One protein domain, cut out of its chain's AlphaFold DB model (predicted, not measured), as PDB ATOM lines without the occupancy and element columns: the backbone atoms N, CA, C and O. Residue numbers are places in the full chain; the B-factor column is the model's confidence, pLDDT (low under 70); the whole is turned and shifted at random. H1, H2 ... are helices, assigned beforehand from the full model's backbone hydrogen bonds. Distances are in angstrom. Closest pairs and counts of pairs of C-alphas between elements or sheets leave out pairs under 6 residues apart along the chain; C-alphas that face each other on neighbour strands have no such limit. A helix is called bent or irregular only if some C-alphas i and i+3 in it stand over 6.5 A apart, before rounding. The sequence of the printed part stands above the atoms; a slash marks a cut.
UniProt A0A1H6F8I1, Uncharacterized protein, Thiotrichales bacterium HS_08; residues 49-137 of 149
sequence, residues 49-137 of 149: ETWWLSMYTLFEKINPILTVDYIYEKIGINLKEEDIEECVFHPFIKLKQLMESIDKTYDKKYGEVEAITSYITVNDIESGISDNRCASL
ATOM      1  N   GLU A  49     183.667 146.443 200.475       96.75
ATOM      2  CA  GLU A  49     184.051 147.806 200.804       96.75
ATOM      3  C   GLU A  49     185.482 147.890 201.363       96.75
ATOM      4  O   GLU A  49     186.124 148.916 201.182       96.75
ATOM      5  N   THR A  50     186.019 146.819 201.964       96.88
ATOM      6  CA  THR A  50     187.439 146.737 202.351       96.88
ATOM      7  C   THR A  50     188.359 146.927 201.152       96.88
ATOM      8  O   THR A  50     189.329 147.675 201.232       96.88
ATOM      9  N   TRP A  51     188.036 146.296 200.019       97.56
ATOM     10  CA  TRP A  51     188.805 146.452 198.786       97.56
ATOM     11  C   TRP A  51     188.676 147.864 198.228       97.56
ATOM     12  O   TRP A  51     189.661 148.446 197.807       97.56
ATOM     13  N   TRP A  52     187.485 148.457 198.243       97.75
ATOM     14  CA  TRP A  52     187.335 149.826 197.743       97.75
ATOM     15  C   TRP A  52     188.054 150.850 198.619       97.75
ATOM     16  O   TRP A  52     188.650 151.784 198.094       97.75
ATOM     17  N   LEU A  53     188.037 150.666 199.941       97.19
ATOM     18  CA  LEU A  53     188.780 151.513 200.870       97.19
ATOM     19  C   LEU A  53     190.297 151.381 200.673       97.19
ATOM     20  O   LEU A  53     190.999 152.379 200.803       97.19
ATOM     21  N   SER A  54     190.823 150.207 200.308       97.19
ATOM     22  CA  SER A  54     192.256 150.090 200.010       97.19
ATOM     23  C   SER A  54     192.641 150.804 198.706       97.19
ATOM     24  O   SER A  54     193.720 151.400 198.628       97.19
ATOM     25  N   MET A  55     191.750 150.835 197.711       97.25
ATOM     26  CA  MET A  55     191.901 151.552 196.435       97.25
ATOM     27  C   MET A  55     191.783 153.084 196.597       97.25
ATOM     28  O   MET A  55     190.899 153.707 196.017       97.25
ATOM     29  N   TYR A  56     192.652 153.736 197.376       94.56
ATOM     30  CA  TYR A  56     192.470 155.146 197.774       94.56
ATOM     31  C   TYR A  56     192.346 156.143 196.602       94.56
ATOM     32  O   TYR A  56     191.695 157.174 196.746       94.56
ATOM     33  N   THR A  57     192.908 155.838 195.428       96.31
ATOM     34  CA  THR A  57     192.780 156.669 194.212       96.31
ATOM     35  C   THR A  57     191.387 156.624 193.573       96.31
ATOM     36  O   THR A  57     191.073 157.455 192.719       96.31
ATOM     37  N   LEU A  58     190.535 155.679 193.981       97.69
ATOM     38  CA  LEU A  58     189.161 155.521 193.505       97.69
ATOM     39  C   LEU A  58     188.278 156.710 193.903       97.69
ATOM     40  O   LEU A  58     187.432 157.149 193.125       97.69
ATOM     41  N   PHE A  59     188.457 157.233 195.116       97.50
ATOM     42  CA  PHE A  59     187.506 158.174 195.705       97.50
ATOM     43  C   PHE A  59     187.535 159.554 195.044       97.50
ATOM     44  O   PHE A  59     186.471 160.123 194.801       97.50
ATOM     45  N   GLU A  60     188.708 160.045 194.638       97.06
ATOM     46  CA  GLU A  60     188.828 161.310 193.894       97.06
ATOM     47  C   GLU A  60     188.091 161.269 192.540       97.06
ATOM     48  O   GLU A  60     187.648 162.303 192.037       97.06
ATOM     49  N   LYS A  61     187.880 160.074 191.967       97.06
ATOM     50  CA  LYS A  61     187.089 159.883 190.736       97.06
ATOM     51  C   LYS A  61     185.588 159.970 190.988       97.06
ATOM     52  O   LYS A  61     184.847 160.414 190.116       97.06
ATOM     53  N   ILE A  62     185.142 159.556 192.174       96.50
ATOM     54  CA  ILE A  62     183.745 159.671 192.608       96.50
ATOM     55  C   ILE A  62     183.416 161.133 192.917       96.50
ATOM     56  O   ILE A  62     182.343 161.627 192.554       96.50
ATOM     57  N   ASN A  63     184.319 161.813 193.622       97.44
ATOM     58  CA  ASN A  63     184.248 163.239 193.906       97.44
ATOM     59  C   ASN A  63     185.670 163.770 194.187       97.44
ATOM     60  O   ASN A  63     186.301 163.277 195.121       97.44
ATOM     61  N   PRO A  64     186.150 164.806 193.468       97.38
ATOM     62  CA  PRO A  64     187.511 165.331 193.618       97.38
ATOM     63  C   PRO A  64     187.898 165.807 195.025       97.38
ATOM     64  O   PRO A  64     189.081 165.957 195.310       97.38
ATOM     65  N   ILE A  65     186.927 166.077 195.905       97.81
ATOM     66  CA  ILE A  65     187.190 166.490 197.293       97.81
ATOM     67  C   ILE A  65     187.649 165.309 198.163       97.81
ATOM     68  O   ILE A  65     188.296 165.527 199.182       97.81
ATOM     69  N   LEU A  66     187.354 164.064 197.772       97.75
ATOM     70  CA  LEU A  66     187.699 162.857 198.528       97.75
ATOM     71  C   LEU A  66     189.183 162.470 198.380       97.75
ATOM     72  O   LEU A  66     189.508 161.355 197.976       97.75
ATOM     73  N   THR A  67     190.079 163.396 198.705       97.69
ATOM     74  CA  THR A  67     191.522 163.153 198.800       97.69
ATOM     75  C   THR A  67     191.853 162.332 200.048       97.69
ATOM     76  O   THR A  67     191.049 162.250 200.979       97.69
ATOM     77  N   VAL A  68     193.057 161.753 200.119       96.38
ATOM     78  CA  VAL A  68     193.510 160.987 201.303       96.38
ATOM     79  C   VAL A  68     193.392 161.804 202.597       96.38
ATOM     80  O   VAL A  68     192.867 161.295 203.586       96.38
ATOM     81  N   ASP A  69     193.800 163.075 202.576       97.81
ATOM     82  CA  ASP A  69     193.732 163.961 203.747       97.81
ATOM     83  C   ASP A  69     192.285 164.225 204.178       97.81
ATOM     84  O   ASP A  69     191.958 164.165 205.366       97.81
ATOM     85  N   TYR A  70     191.393 164.467 203.211       98.19
ATOM     86  CA  TYR A  70     189.973 164.662 203.489       98.19
ATOM     87  C   TYR A  70     189.348 163.393 204.078       98.19
ATOM     88  O   TYR A  70     188.614 163.451 205.065       98.19
ATOM     89  N   ILE A  71     189.666 162.228 203.510       97.81
ATOM     90  CA  ILE A  71     189.181 160.939 204.010       97.81
ATOM     91  C   ILE A  71     189.662 160.715 205.446       97.81
ATOM     92  O   ILE A  71     188.849 160.376 206.309       97.81
ATOM     93  N   TYR A  72     190.941 160.965 205.730       97.81
ATOM     94  CA  TYR A  72     191.482 160.859 207.083       97.81
ATOM     95  C   TYR A  72     190.716 161.748 208.071       97.81
ATOM     96  O   TYR A  72     190.292 161.267 209.120       97.81
ATOM     97  N   GLU A  73     190.437 163.004 207.711       97.81
ATOM     98  CA  GLU A  73     189.642 163.919 208.542       97.81
ATOM     99  C   GLU A  73     188.228 163.379 208.819       97.81
ATOM    100  O   GLU A  73     187.715 163.512 209.933       97.81
ATOM    101  N   LYS A  74     187.577 162.763 207.823       97.44
ATOM    102  CA  LYS A  74     186.177 162.327 207.947       97.44
ATOM    103  C   LYS A  74     185.996 160.997 208.642       97.44
ATOM    104  O   LYS A  74     185.051 160.867 209.418       97.44
ATOM    105  N   ILE A  75     186.840 160.010 208.359       96.12
ATOM    106  CA  ILE A  75     186.638 158.638 208.850       96.12
ATOM    107  C   ILE A  75     187.769 158.134 209.748       96.12
ATOM    108  O   ILE A  75     187.632 157.042 210.312       96.12
ATOM    109  N   GLY A  76     188.826 158.932 209.939       95.81
ATOM    110  CA  GLY A  76     189.937 158.648 210.850       95.81
ATOM    111  C   GLY A  76     190.839 157.510 210.387       95.81
ATOM    112  O   GLY A  76     191.371 156.807 211.238       95.81
ATOM    113  N   ILE A  77     190.933 157.281 209.073       94.50
ATOM    114  CA  ILE A  77     191.719 156.193 208.476       94.50
ATOM    115  C   ILE A  77     192.633 156.794 207.416       94.50
ATOM    116  O   ILE A  77     192.154 157.476 206.505       94.50
ATOM    117  N   ASN A  78     193.937 156.554 207.529       95.06
ATOM    118  CA  ASN A  78     194.886 156.944 206.496       95.06
ATOM    119  C   ASN A  78     194.937 155.840 205.444       95.06
ATOM    120  O   ASN A  78     195.716 154.891 205.545       95.06
ATOM    121  N   LEU A  79     194.119 155.993 204.401       93.88
ATOM    122  CA  LEU A  79     194.015 154.977 203.358       93.88
ATOM    123  C   LEU A  79     195.334 154.725 202.622       93.88
ATOM    124  O   LEU A  79     195.435 153.702 201.965       93.88
ATOM    125  N   LYS A  80     196.339 155.604 202.696       93.62
ATOM    126  CA  LYS A  80     197.632 155.390 202.031       93.62
ATOM    127  C   LYS A  80     198.626 154.584 202.876       93.62
ATOM    128  O   LYS A  80     199.588 154.071 202.321       93.62
ATOM    129  N   GLU A  81     198.410 154.470 204.182       93.19
ATOM    130  CA  GLU A  81     199.389 153.884 205.111       93.19
ATOM    131  C   GLU A  81     198.855 152.661 205.859       93.19
ATOM    132  O   GLU A  81     199.630 151.775 206.211       93.19
ATOM    133  N   GLU A  82     197.550 152.598 206.110       94.62
ATOM    134  CA  GLU A  82     196.960 151.555 206.945       94.62
ATOM    135  C   GLU A  82     196.505 150.341 206.124       94.62
ATOM    136  O   GLU A  82     195.953 150.482 205.028       94.62
ATOM    137  N   ASP A  83     196.691 149.142 206.687       95.12
ATOM    138  CA  ASP A  83     196.069 147.918 206.179       95.12
ATOM    139  C   ASP A  83     194.601 147.869 206.612       95.12
ATOM    140  O   ASP A  83     194.262 147.658 207.784       95.12
ATOM    141  N   ILE A  84     193.716 148.063 205.636       93.94
ATOM    142  CA  ILE A  84     192.273 148.150 205.859       93.94
ATOM    143  C   ILE A  84     191.716 146.822 206.385       93.94
ATOM    144  O   ILE A  84     190.753 146.826 207.160       93.94
ATOM    145  N   GLU A  85     192.314 145.687 206.007       92.44
ATOM    146  CA  GLU A  85     191.875 144.360 206.454       92.44
ATOM    147  C   GLU A  85     192.119 144.132 207.940       92.44
ATOM    148  O   GLU A  85     191.418 143.313 208.537       92.44
ATOM    149  N   GLU A  86     193.080 144.849 208.525       92.44
ATOM    150  CA  GLU A  86     193.473 144.714 209.925       92.44
ATOM    151  C   GLU A  86     192.877 145.806 210.817       92.44
ATOM    152  O   GLU A  86     192.548 145.534 211.976       92.44
ATOM    153  N   CYS A  87     192.681 147.022 210.297       92.12
ATOM    154  CA  CYS A  87     192.223 148.151 211.110       92.12
ATOM    155  C   CYS A  87     190.709 148.434 211.023       92.12
ATOM    156  O   CYS A  87     190.169 149.110 211.905       92.12
ATOM    157  N   VAL A  88     189.980 147.900 210.027       93.44
ATOM    158  CA  VAL A  88     188.560 148.241 209.798       93.44
ATOM    159  C   VAL A  88     187.610 147.049 209.936       93.44
ATOM    160  O   VAL A  88     187.315 146.329 208.987       93.44
ATOM    161  N   PHE A  89     187.003 146.897 211.117       93.56
ATOM    162  CA  PHE A  89     186.029 145.820 211.359       93.56
ATOM    163  C   PHE A  89     184.674 146.009 210.642       93.56
ATOM    164  O   PHE A  89     184.005 145.034 210.295       93.56
ATOM    165  N   HIS A  90     184.253 147.256 210.404       93.94
ATOM    166  CA  HIS A  90     183.001 147.583 209.705       93.94
ATOM    167  C   HIS A  90     183.237 148.508 208.497       93.94
ATOM    168  O   HIS A  90     182.889 149.694 208.561       93.94
ATOM    169  N   PRO A  91     183.804 147.983 207.396       95.44
ATOM    170  CA  PRO A  91     184.118 148.751 206.189       95.44
ATOM    171  C   PRO A  91     182.916 149.501 205.615       95.44
ATOM    172  O   PRO A  91     183.029 150.679 205.288       95.44
ATOM    173  N   PHE A  92     181.735 148.875 205.588       95.75
ATOM    174  CA  PHE A  92     180.488 149.523 205.183       95.75
ATOM    175  C   PHE A  92     180.201 150.809 205.948       95.75
ATOM    176  O   PHE A  92     179.831 151.808 205.344       95.75
ATOM    177  N   ILE A  93     180.356 150.792 207.275       96.12
ATOM    178  CA  ILE A  93     180.048 151.956 208.110       96.12
ATOM    179  C   ILE A  93     181.002 153.102 207.775       96.12
ATOM    180  O   ILE A  93     180.568 154.246 207.667       96.12
ATOM    181  N   LYS A  94     182.281 152.788 207.546       97.19
ATOM    182  CA  LYS A  94     183.294 153.765 207.138       97.19
ATOM    183  C   LYS A  94     183.013 154.336 205.751       97.19
ATOM    184  O   LYS A  94     183.026 155.551 205.588       97.19
ATOM    185  N   LEU A  95     182.684 153.489 204.778       97.56
ATOM    186  CA  LEU A  95     182.322 153.947 203.439       97.56
ATOM    187  C   LEU A  95     181.039 154.784 203.450       97.56
ATOM    188  O   LEU A  95     180.988 155.831 202.815       97.56
ATOM    189  N   LYS A  96     180.018 154.365 204.202       98.00
ATOM    190  CA  LYS A  96     178.773 155.121 204.354       98.00
ATOM    191  C   LYS A  96     179.032 156.513 204.928       98.00
ATOM    192  O   LYS A  96     178.615 157.492 204.321       98.00
ATOM    193  N   GLN A  97     179.791 156.598 206.021       98.00
ATOM    194  CA  GLN A  97     180.201 157.867 206.624       98.00
ATOM    195  C   GLN A  97     180.963 158.759 205.628       98.00
ATOM    196  O   GLN A  97     180.745 159.968 205.584       98.00
ATOM    197  N   LEU A  98     181.839 158.169 204.809       97.94
ATOM    198  CA  LEU A  98     182.572 158.906 203.783       97.94
ATOM    199  C   LEU A  98     181.640 159.463 202.699       97.94
ATOM    200  O   LEU A  98     181.748 160.630 202.335       97.94
ATOM    201  N   MET A  99     180.707 158.657 202.199       97.94
ATOM    202  CA  MET A  99     179.765 159.090 201.161       97.94
ATOM    203  C   MET A  99     178.807 160.170 201.685       97.94
ATOM    204  O   MET A  99     178.555 161.152 200.988       97.94
ATOM    205  N   GLU A 100     178.351 160.049 202.933       97.81
ATOM    206  CA  GLU A 100     177.514 161.056 203.600       97.81
ATOM    207  C   GLU A 100     178.242 162.400 203.767       97.81
ATOM    208  O   GLU A 100     177.607 163.448 203.706       97.81
ATOM    209  N   SER A 101     179.578 162.399 203.896       97.75
ATOM    210  CA  SER A 101     180.371 163.635 204.003       97.75
ATOM    211  C   SER A 101     180.355 164.515 202.743       97.75
ATOM    212  O   SER A 101     180.698 165.694 202.815       97.75
ATOM    213  N   ILE A 102     179.923 163.958 201.606       97.19
ATOM    214  CA  ILE A 102     179.754 164.657 200.324       97.19
ATOM    215  C   ILE A 102     178.295 164.642 199.846       97.19
ATOM    216  O   ILE A 102     178.039 164.640 198.638       97.19
ATOM    217  N   ASP A 103     177.347 164.577 200.786       96.88
ATOM    218  CA  ASP A 103     175.900 164.579 200.537       96.88
ATOM    219  C   ASP A 103     175.421 163.441 199.610       96.88
ATOM    220  O   ASP A 103     174.416 163.562 198.901       96.88
ATOM    221  N   LYS A 104     176.134 162.307 199.600       96.00
ATOM    222  CA  LYS A 104     175.734 161.082 198.893       96.00
ATOM    223  C   LYS A 104     175.311 159.999 199.883       96.00
ATOM    224  O   LYS A 104     175.745 159.970 201.026       96.00
ATOM    225  N   THR A 105     174.484 159.064 199.423       95.00
ATOM    226  CA  THR A 105     174.113 157.877 200.203       95.00
ATOM    227  C   THR A 105     174.905 156.658 199.754       95.00
ATOM    228  O   THR A 105     175.279 156.539 198.586       95.00
ATOM    229  N   TYR A 106     175.126 155.735 200.687       96.94
ATOM    230  CA  TYR A 106     175.571 154.382 200.383       96.94
ATOM    231  C   TYR A 106     174.898 153.393 201.340       96.94
ATOM    232  O   TYR A 106     175.216 153.345 202.528       96.94
ATOM    233  N   ASP A 107     173.965 152.601 200.816       96.50
ATOM    234  CA  ASP A 107     173.194 151.583 201.544       96.50
ATOM    235  C   ASP A 107     173.304 150.200 200.874       96.50
ATOM    236  O   ASP A 107     172.427 149.346 201.028       96.50
ATOM    237  N   LYS A 108     174.386 149.969 200.116       94.50
ATOM    238  CA  LYS A 108     174.655 148.728 199.363       94.50
ATOM    239  C   LYS A 108     173.588 148.389 198.317       94.50
ATOM    240  O   LYS A 108     173.394 147.220 197.973       94.50
ATOM    241  N   LYS A 109     172.871 149.387 197.796       96.69
ATOM    242  CA  LYS A 109     171.910 149.156 196.710       96.69
ATOM    243  C   LYS A 109     172.670 148.849 195.425       96.69
ATOM    244  O   LYS A 109     173.748 149.388 195.199       96.69
ATOM    245  N   TYR A 110     172.071 148.034 194.558       95.88
ATOM    246  CA  TYR A 110     172.679 147.618 193.288       95.88
ATOM    247  C   TYR A 110     173.290 148.795 192.508       95.88
ATOM    248  O   TYR A 110     174.474 148.759 192.199       95.88
ATOM    249  N   GLY A 111     172.523 149.870 192.283       96.25
ATOM    250  CA  GLY A 111     173.010 151.030 191.530       96.25
ATOM    251  C   GLY A 111     174.148 151.798 192.217       96.25
ATOM    252  O   GLY A 111     174.970 152.400 191.539       96.25
ATOM    253  N   GLU A 112     174.240 151.756 193.550       95.88
ATOM    254  CA  GLU A 112     175.340 152.383 194.298       95.88
ATOM    255  C   GLU A 112     176.620 151.544 194.184       95.88
ATOM    256  O   GLU A 112     177.703 152.082 193.955       95.88
ATOM    257  N   VAL A 113     176.489 150.218 194.296       96.44
ATOM    258  CA  VAL A 113     177.590 149.262 194.103       96.44
ATOM    259  C   VAL A 113     178.114 149.328 192.668       96.44
ATOM    260  O   VAL A 113     179.325 149.401 192.461       96.44
ATOM    261  N   GLU A 114     177.215 149.341 191.683       96.62
ATOM    262  CA  GLU A 114     177.552 149.473 190.265       96.62
ATOM    263  C   GLU A 114     178.264 150.800 189.991       96.62
ATOM    264  O   GLU A 114     179.324 150.802 189.368       96.62
ATOM    265  N   ALA A 115     177.746 151.913 190.524       95.44
ATOM    266  CA  ALA A 115     178.362 153.226 190.362       95.44
ATOM    267  C   ALA A 115     179.803 153.258 190.886       95.44
ATOM    268  O   ALA A 115     180.694 153.653 190.140       95.44
ATOM    269  N   ILE A 116     180.059 152.809 192.122       96.75
ATOM    270  CA  ILE A 116     181.424 152.755 192.681       96.75
ATOM    271  C   ILE A 116     182.320 151.863 191.818       96.75
ATOM    272  O   ILE A 116     183.412 152.271 191.430       96.75
ATOM    273  N   THR A 117     181.835 150.670 191.469       96.50
ATOM    274  CA  THR A 117     182.607 149.692 190.690       96.50
ATOM    275  C   THR A 117     182.962 150.227 189.301       96.50
ATOM    276  O   THR A 117     184.058 149.971 188.813       96.50
ATOM    277  N   SER A 118     182.084 151.019 188.680       96.94
ATOM    278  CA  SER A 118     182.310 151.600 187.349       96.94
ATOM    279  C   SER A 118     183.477 152.592 187.276       96.94
ATOM    280  O   SER A 118     184.011 152.814 186.191       96.94
ATOM    281  N   TYR A 119     183.902 153.167 188.408       97.06
ATOM    282  CA  TYR A 119     185.057 154.069 188.465       97.06
ATOM    283  C   TYR A 119     186.393 153.331 188.602       97.06
ATOM    284  O   TYR A 119     187.447 153.952 188.436       97.06
ATOM    285  N   ILE A 120     186.363 152.030 188.912       97.81
ATOM    286  CA  ILE A 120     187.564 151.240 189.176       97.81
ATOM    287  C   ILE A 120     188.351 151.045 187.880       97.81
ATOM    288  O   ILE A 120     187.853 150.560 186.866       97.81
ATOM    289  N   THR A 121     189.629 151.382 187.950       96.75
ATOM    290  CA  THR A 121     190.636 151.155 186.915       96.75
ATOM    291  C   THR A 121     191.736 150.245 187.449       96.75
ATOM    292  O   THR A 121     191.857 150.035 188.655       96.75
ATOM    293  N   VAL A 122     192.593 149.745 186.555       95.19
ATOM    294  CA  VAL A 122     193.770 148.952 186.949       95.19
ATOM    295  C   VAL A 122     194.645 149.710 187.951       95.19
ATOM    296  O   VAL A 122     195.024 149.128 188.959       95.19
ATOM    297  N   ASN A 123     194.859 151.012 187.746       96.31
ATOM    298  CA  ASN A 123     195.657 151.845 188.650       96.31
ATOM    299  C   ASN A 123     195.068 151.929 190.068       96.31
ATOM    300  O   ASN A 123     195.815 152.115 191.022       96.31
ATOM    301  N   ASP A 124     193.745 151.806 190.226       96.81
ATOM    302  CA  ASP A 124     193.127 151.807 191.558       96.81
ATOM    303  C   ASP A 124     193.344 150.481 192.269       96.81
ATOM    304  O   ASP A 124     193.592 150.458 193.468       96.81
ATOM    305  N   ILE A 125     193.299 149.373 191.530       96.50
ATOM    306  CA  ILE A 125     193.630 148.061 192.084       96.50
ATOM    307  C   ILE A 125     195.115 148.027 192.459       96.50
ATOM    308  O   ILE A 125     195.450 147.612 193.564       96.50
ATOM    309  N   GLU A 126     195.995 148.509 191.577       95.25
ATOM    310  CA  GLU A 126     197.435 148.625 191.832       95.25
ATOM    311  C   GLU A 126     197.734 149.520 193.032       95.25
ATOM    312  O   GLU A 126     198.576 149.162 193.857       95.25
ATOM    313  N   SER A 127     197.011 150.640 193.177       94.94
ATOM    314  CA  SER A 127     197.097 151.428 194.400       94.94
ATOM    315  C   SER A 127     196.673 150.547 195.568       94.94
ATOM    316  O   SER A 127     197.509 150.298 196.426       94.94
ATOM    317  N   GLY A 128     195.481 149.949 195.558       94.88
ATOM    318  CA  GLY A 128     194.943 149.105 196.634       94.88
ATOM    319  C   GLY A 128     195.810 147.945 197.124       94.88
ATOM    320  O   GLY A 128     195.707 147.579 198.294       94.88
ATOM    321  N   ILE A 129     196.676 147.391 196.277       94.75
ATOM    322  CA  ILE A 129     197.571 146.275 196.632       94.75
ATOM    323  C   ILE A 129     199.002 146.713 196.969       94.75
ATOM    324  O   ILE A 129     199.793 145.894 197.436       94.75
ATOM    325  N   SER A 130     199.354 147.976 196.713       91.12
ATOM    326  CA  SER A 130     200.665 148.519 197.082       91.12
ATOM    327  C   SER A 130     200.861 148.524 198.598       91.12
ATOM    328  O   SER A 130     199.901 148.595 199.369       91.12
ATOM    329  N   ASP A 131     202.123 148.420 199.016       90.00
ATOM    330  CA  ASP A 131     202.552 148.552 200.412       90.00
ATOM    331  C   ASP A 131     201.850 147.597 201.400       90.00
ATOM    332  O   ASP A 131     201.763 147.878 202.591       90.00
ATOM    333  N   ASN A 132     201.383 146.436 200.918       88.31
ATOM    334  CA  ASN A 132     200.692 145.403 201.703       88.31
ATOM    335  C   ASN A 132     199.410 145.880 202.411       88.31
ATOM    336  O   ASN A 132     199.051 145.339 203.447       88.31
ATOM    337  N   ARG A 133     198.688 146.858 201.854       89.75
ATOM    338  CA  ARG A 133     197.507 147.455 202.516       89.75
ATOM    339  C   ARG A 133     196.214 146.640 202.413       89.75
ATOM    340  O   ARG A 133     195.184 147.054 202.945       89.75
ATOM    341  N   CYS A 134     196.228 145.556 201.636       95.62
ATOM    342  CA  CYS A 134     195.068 144.695 201.415       95.62
ATOM    343  C   CYS A 134     195.500 143.349 200.808       95.62
ATOM    344  O   CYS A 134     195.510 143.162 199.584       95.62
ATOM    345  N   ALA A 135     195.887 142.403 201.664       95.12
ATOM    346  CA  ALA A 135     196.415 141.108 201.235       95.12
ATOM    347  C   ALA A 135     195.410 140.287 200.406       95.12
ATOM    348  O   ALA A 135     195.791 139.621 199.438       95.12
ATOM    349  N   SER A 136     194.118 140.342 200.735       95.69
ATOM    350  CA  SER A 136     193.092 139.600 200.001       95.69
ATOM    351  C   SER A 136     192.816 140.162 198.607       95.69
ATOM    352  O   SER A 136     192.582 139.380 197.682       95.69
ATOM    353  N   LEU A 137     192.902 141.487 198.422       96.75
ATOM    354  CA  LEU A 137     192.825 142.100 197.092       96.75
ATOM    355  C   LEU A 137     194.054 141.733 196.257       96.75
ATOM    356  O   LEU A 137     193.913 141.398 195.082       96.75
TER     357      LEU A 137
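Overview. This is residues 49 to 137 of the 149 residues of an uncharacterized protein of Thiotrichales bacterium HS_08 (UniProt A0A1H6F8I1). Seven short helices, mostly crossed, form a compact, rounded body: H1 and H2 lie in the middle, with H3, H4 and H5 on one side and H6 and H7 on the other. H1 meets H4, H5 and H7, while H6 touches no helix. The printed part has 89 residues, 55 of them in helices H1 to H7 in chain order; its class is all helix, with no named strand. The radius of gyration of the C-alphas is 11.8 A, and the spans are 31 by 26 by 24 A.

Arrangement. The hub is H1, residues 49 to 54. It touches H4, residues 84 to 87, closest at the C-alphas of Thr 50 and Ile 84, 6.1 A apart. H1 touches H5, residues 91 to 100, about perpendicular at 78 degrees, closest at C-alphas 50 and 91, 5.5 A. H1 touches H7, residues 122 to 132, about perpendicular at 77 degrees, closest at C-alphas 54 and 128, 4.4 A. H2, residues 56 to 62, touches H7 at a shallow tilt of 30 degrees, opposite ways, closest at C-alphas 57 and 124, 5.6 A. H3, residues 68 to 75, touches H5, closest at C-alphas 75 and 94, 6.2 A. H6, residues 110 to 118, is close to H2 but not clearly touching, closest at C-alphas 62 and 116, 7.3 A. Every O i to N i+4 pair is within hydrogen-bond range in H1, H3, H5 and H6; H2 has 1 of 3, with 2 of 4 O i to N i+3 pairs, H7 has 5 of 7, and H4 is too short for one.

Along the chain. H1 begins at C-alpha 49 (184.051, 147.806, 200.804). H5 measures 14.2 A and H6 12.0 A. H7 measures 16.7 A, ends at C-alpha 132 (200.692, 145.403, 201.703), and is irregular: C-alphas 128 and 131 are 8.5 A apart.

Size, cuts and confidence. The farthest C-alphas, of Asp 103 and Asn 132, are 31.4 A apart. The printed part has no cut and no long link, and no printed residue is under 70 in pLDDT.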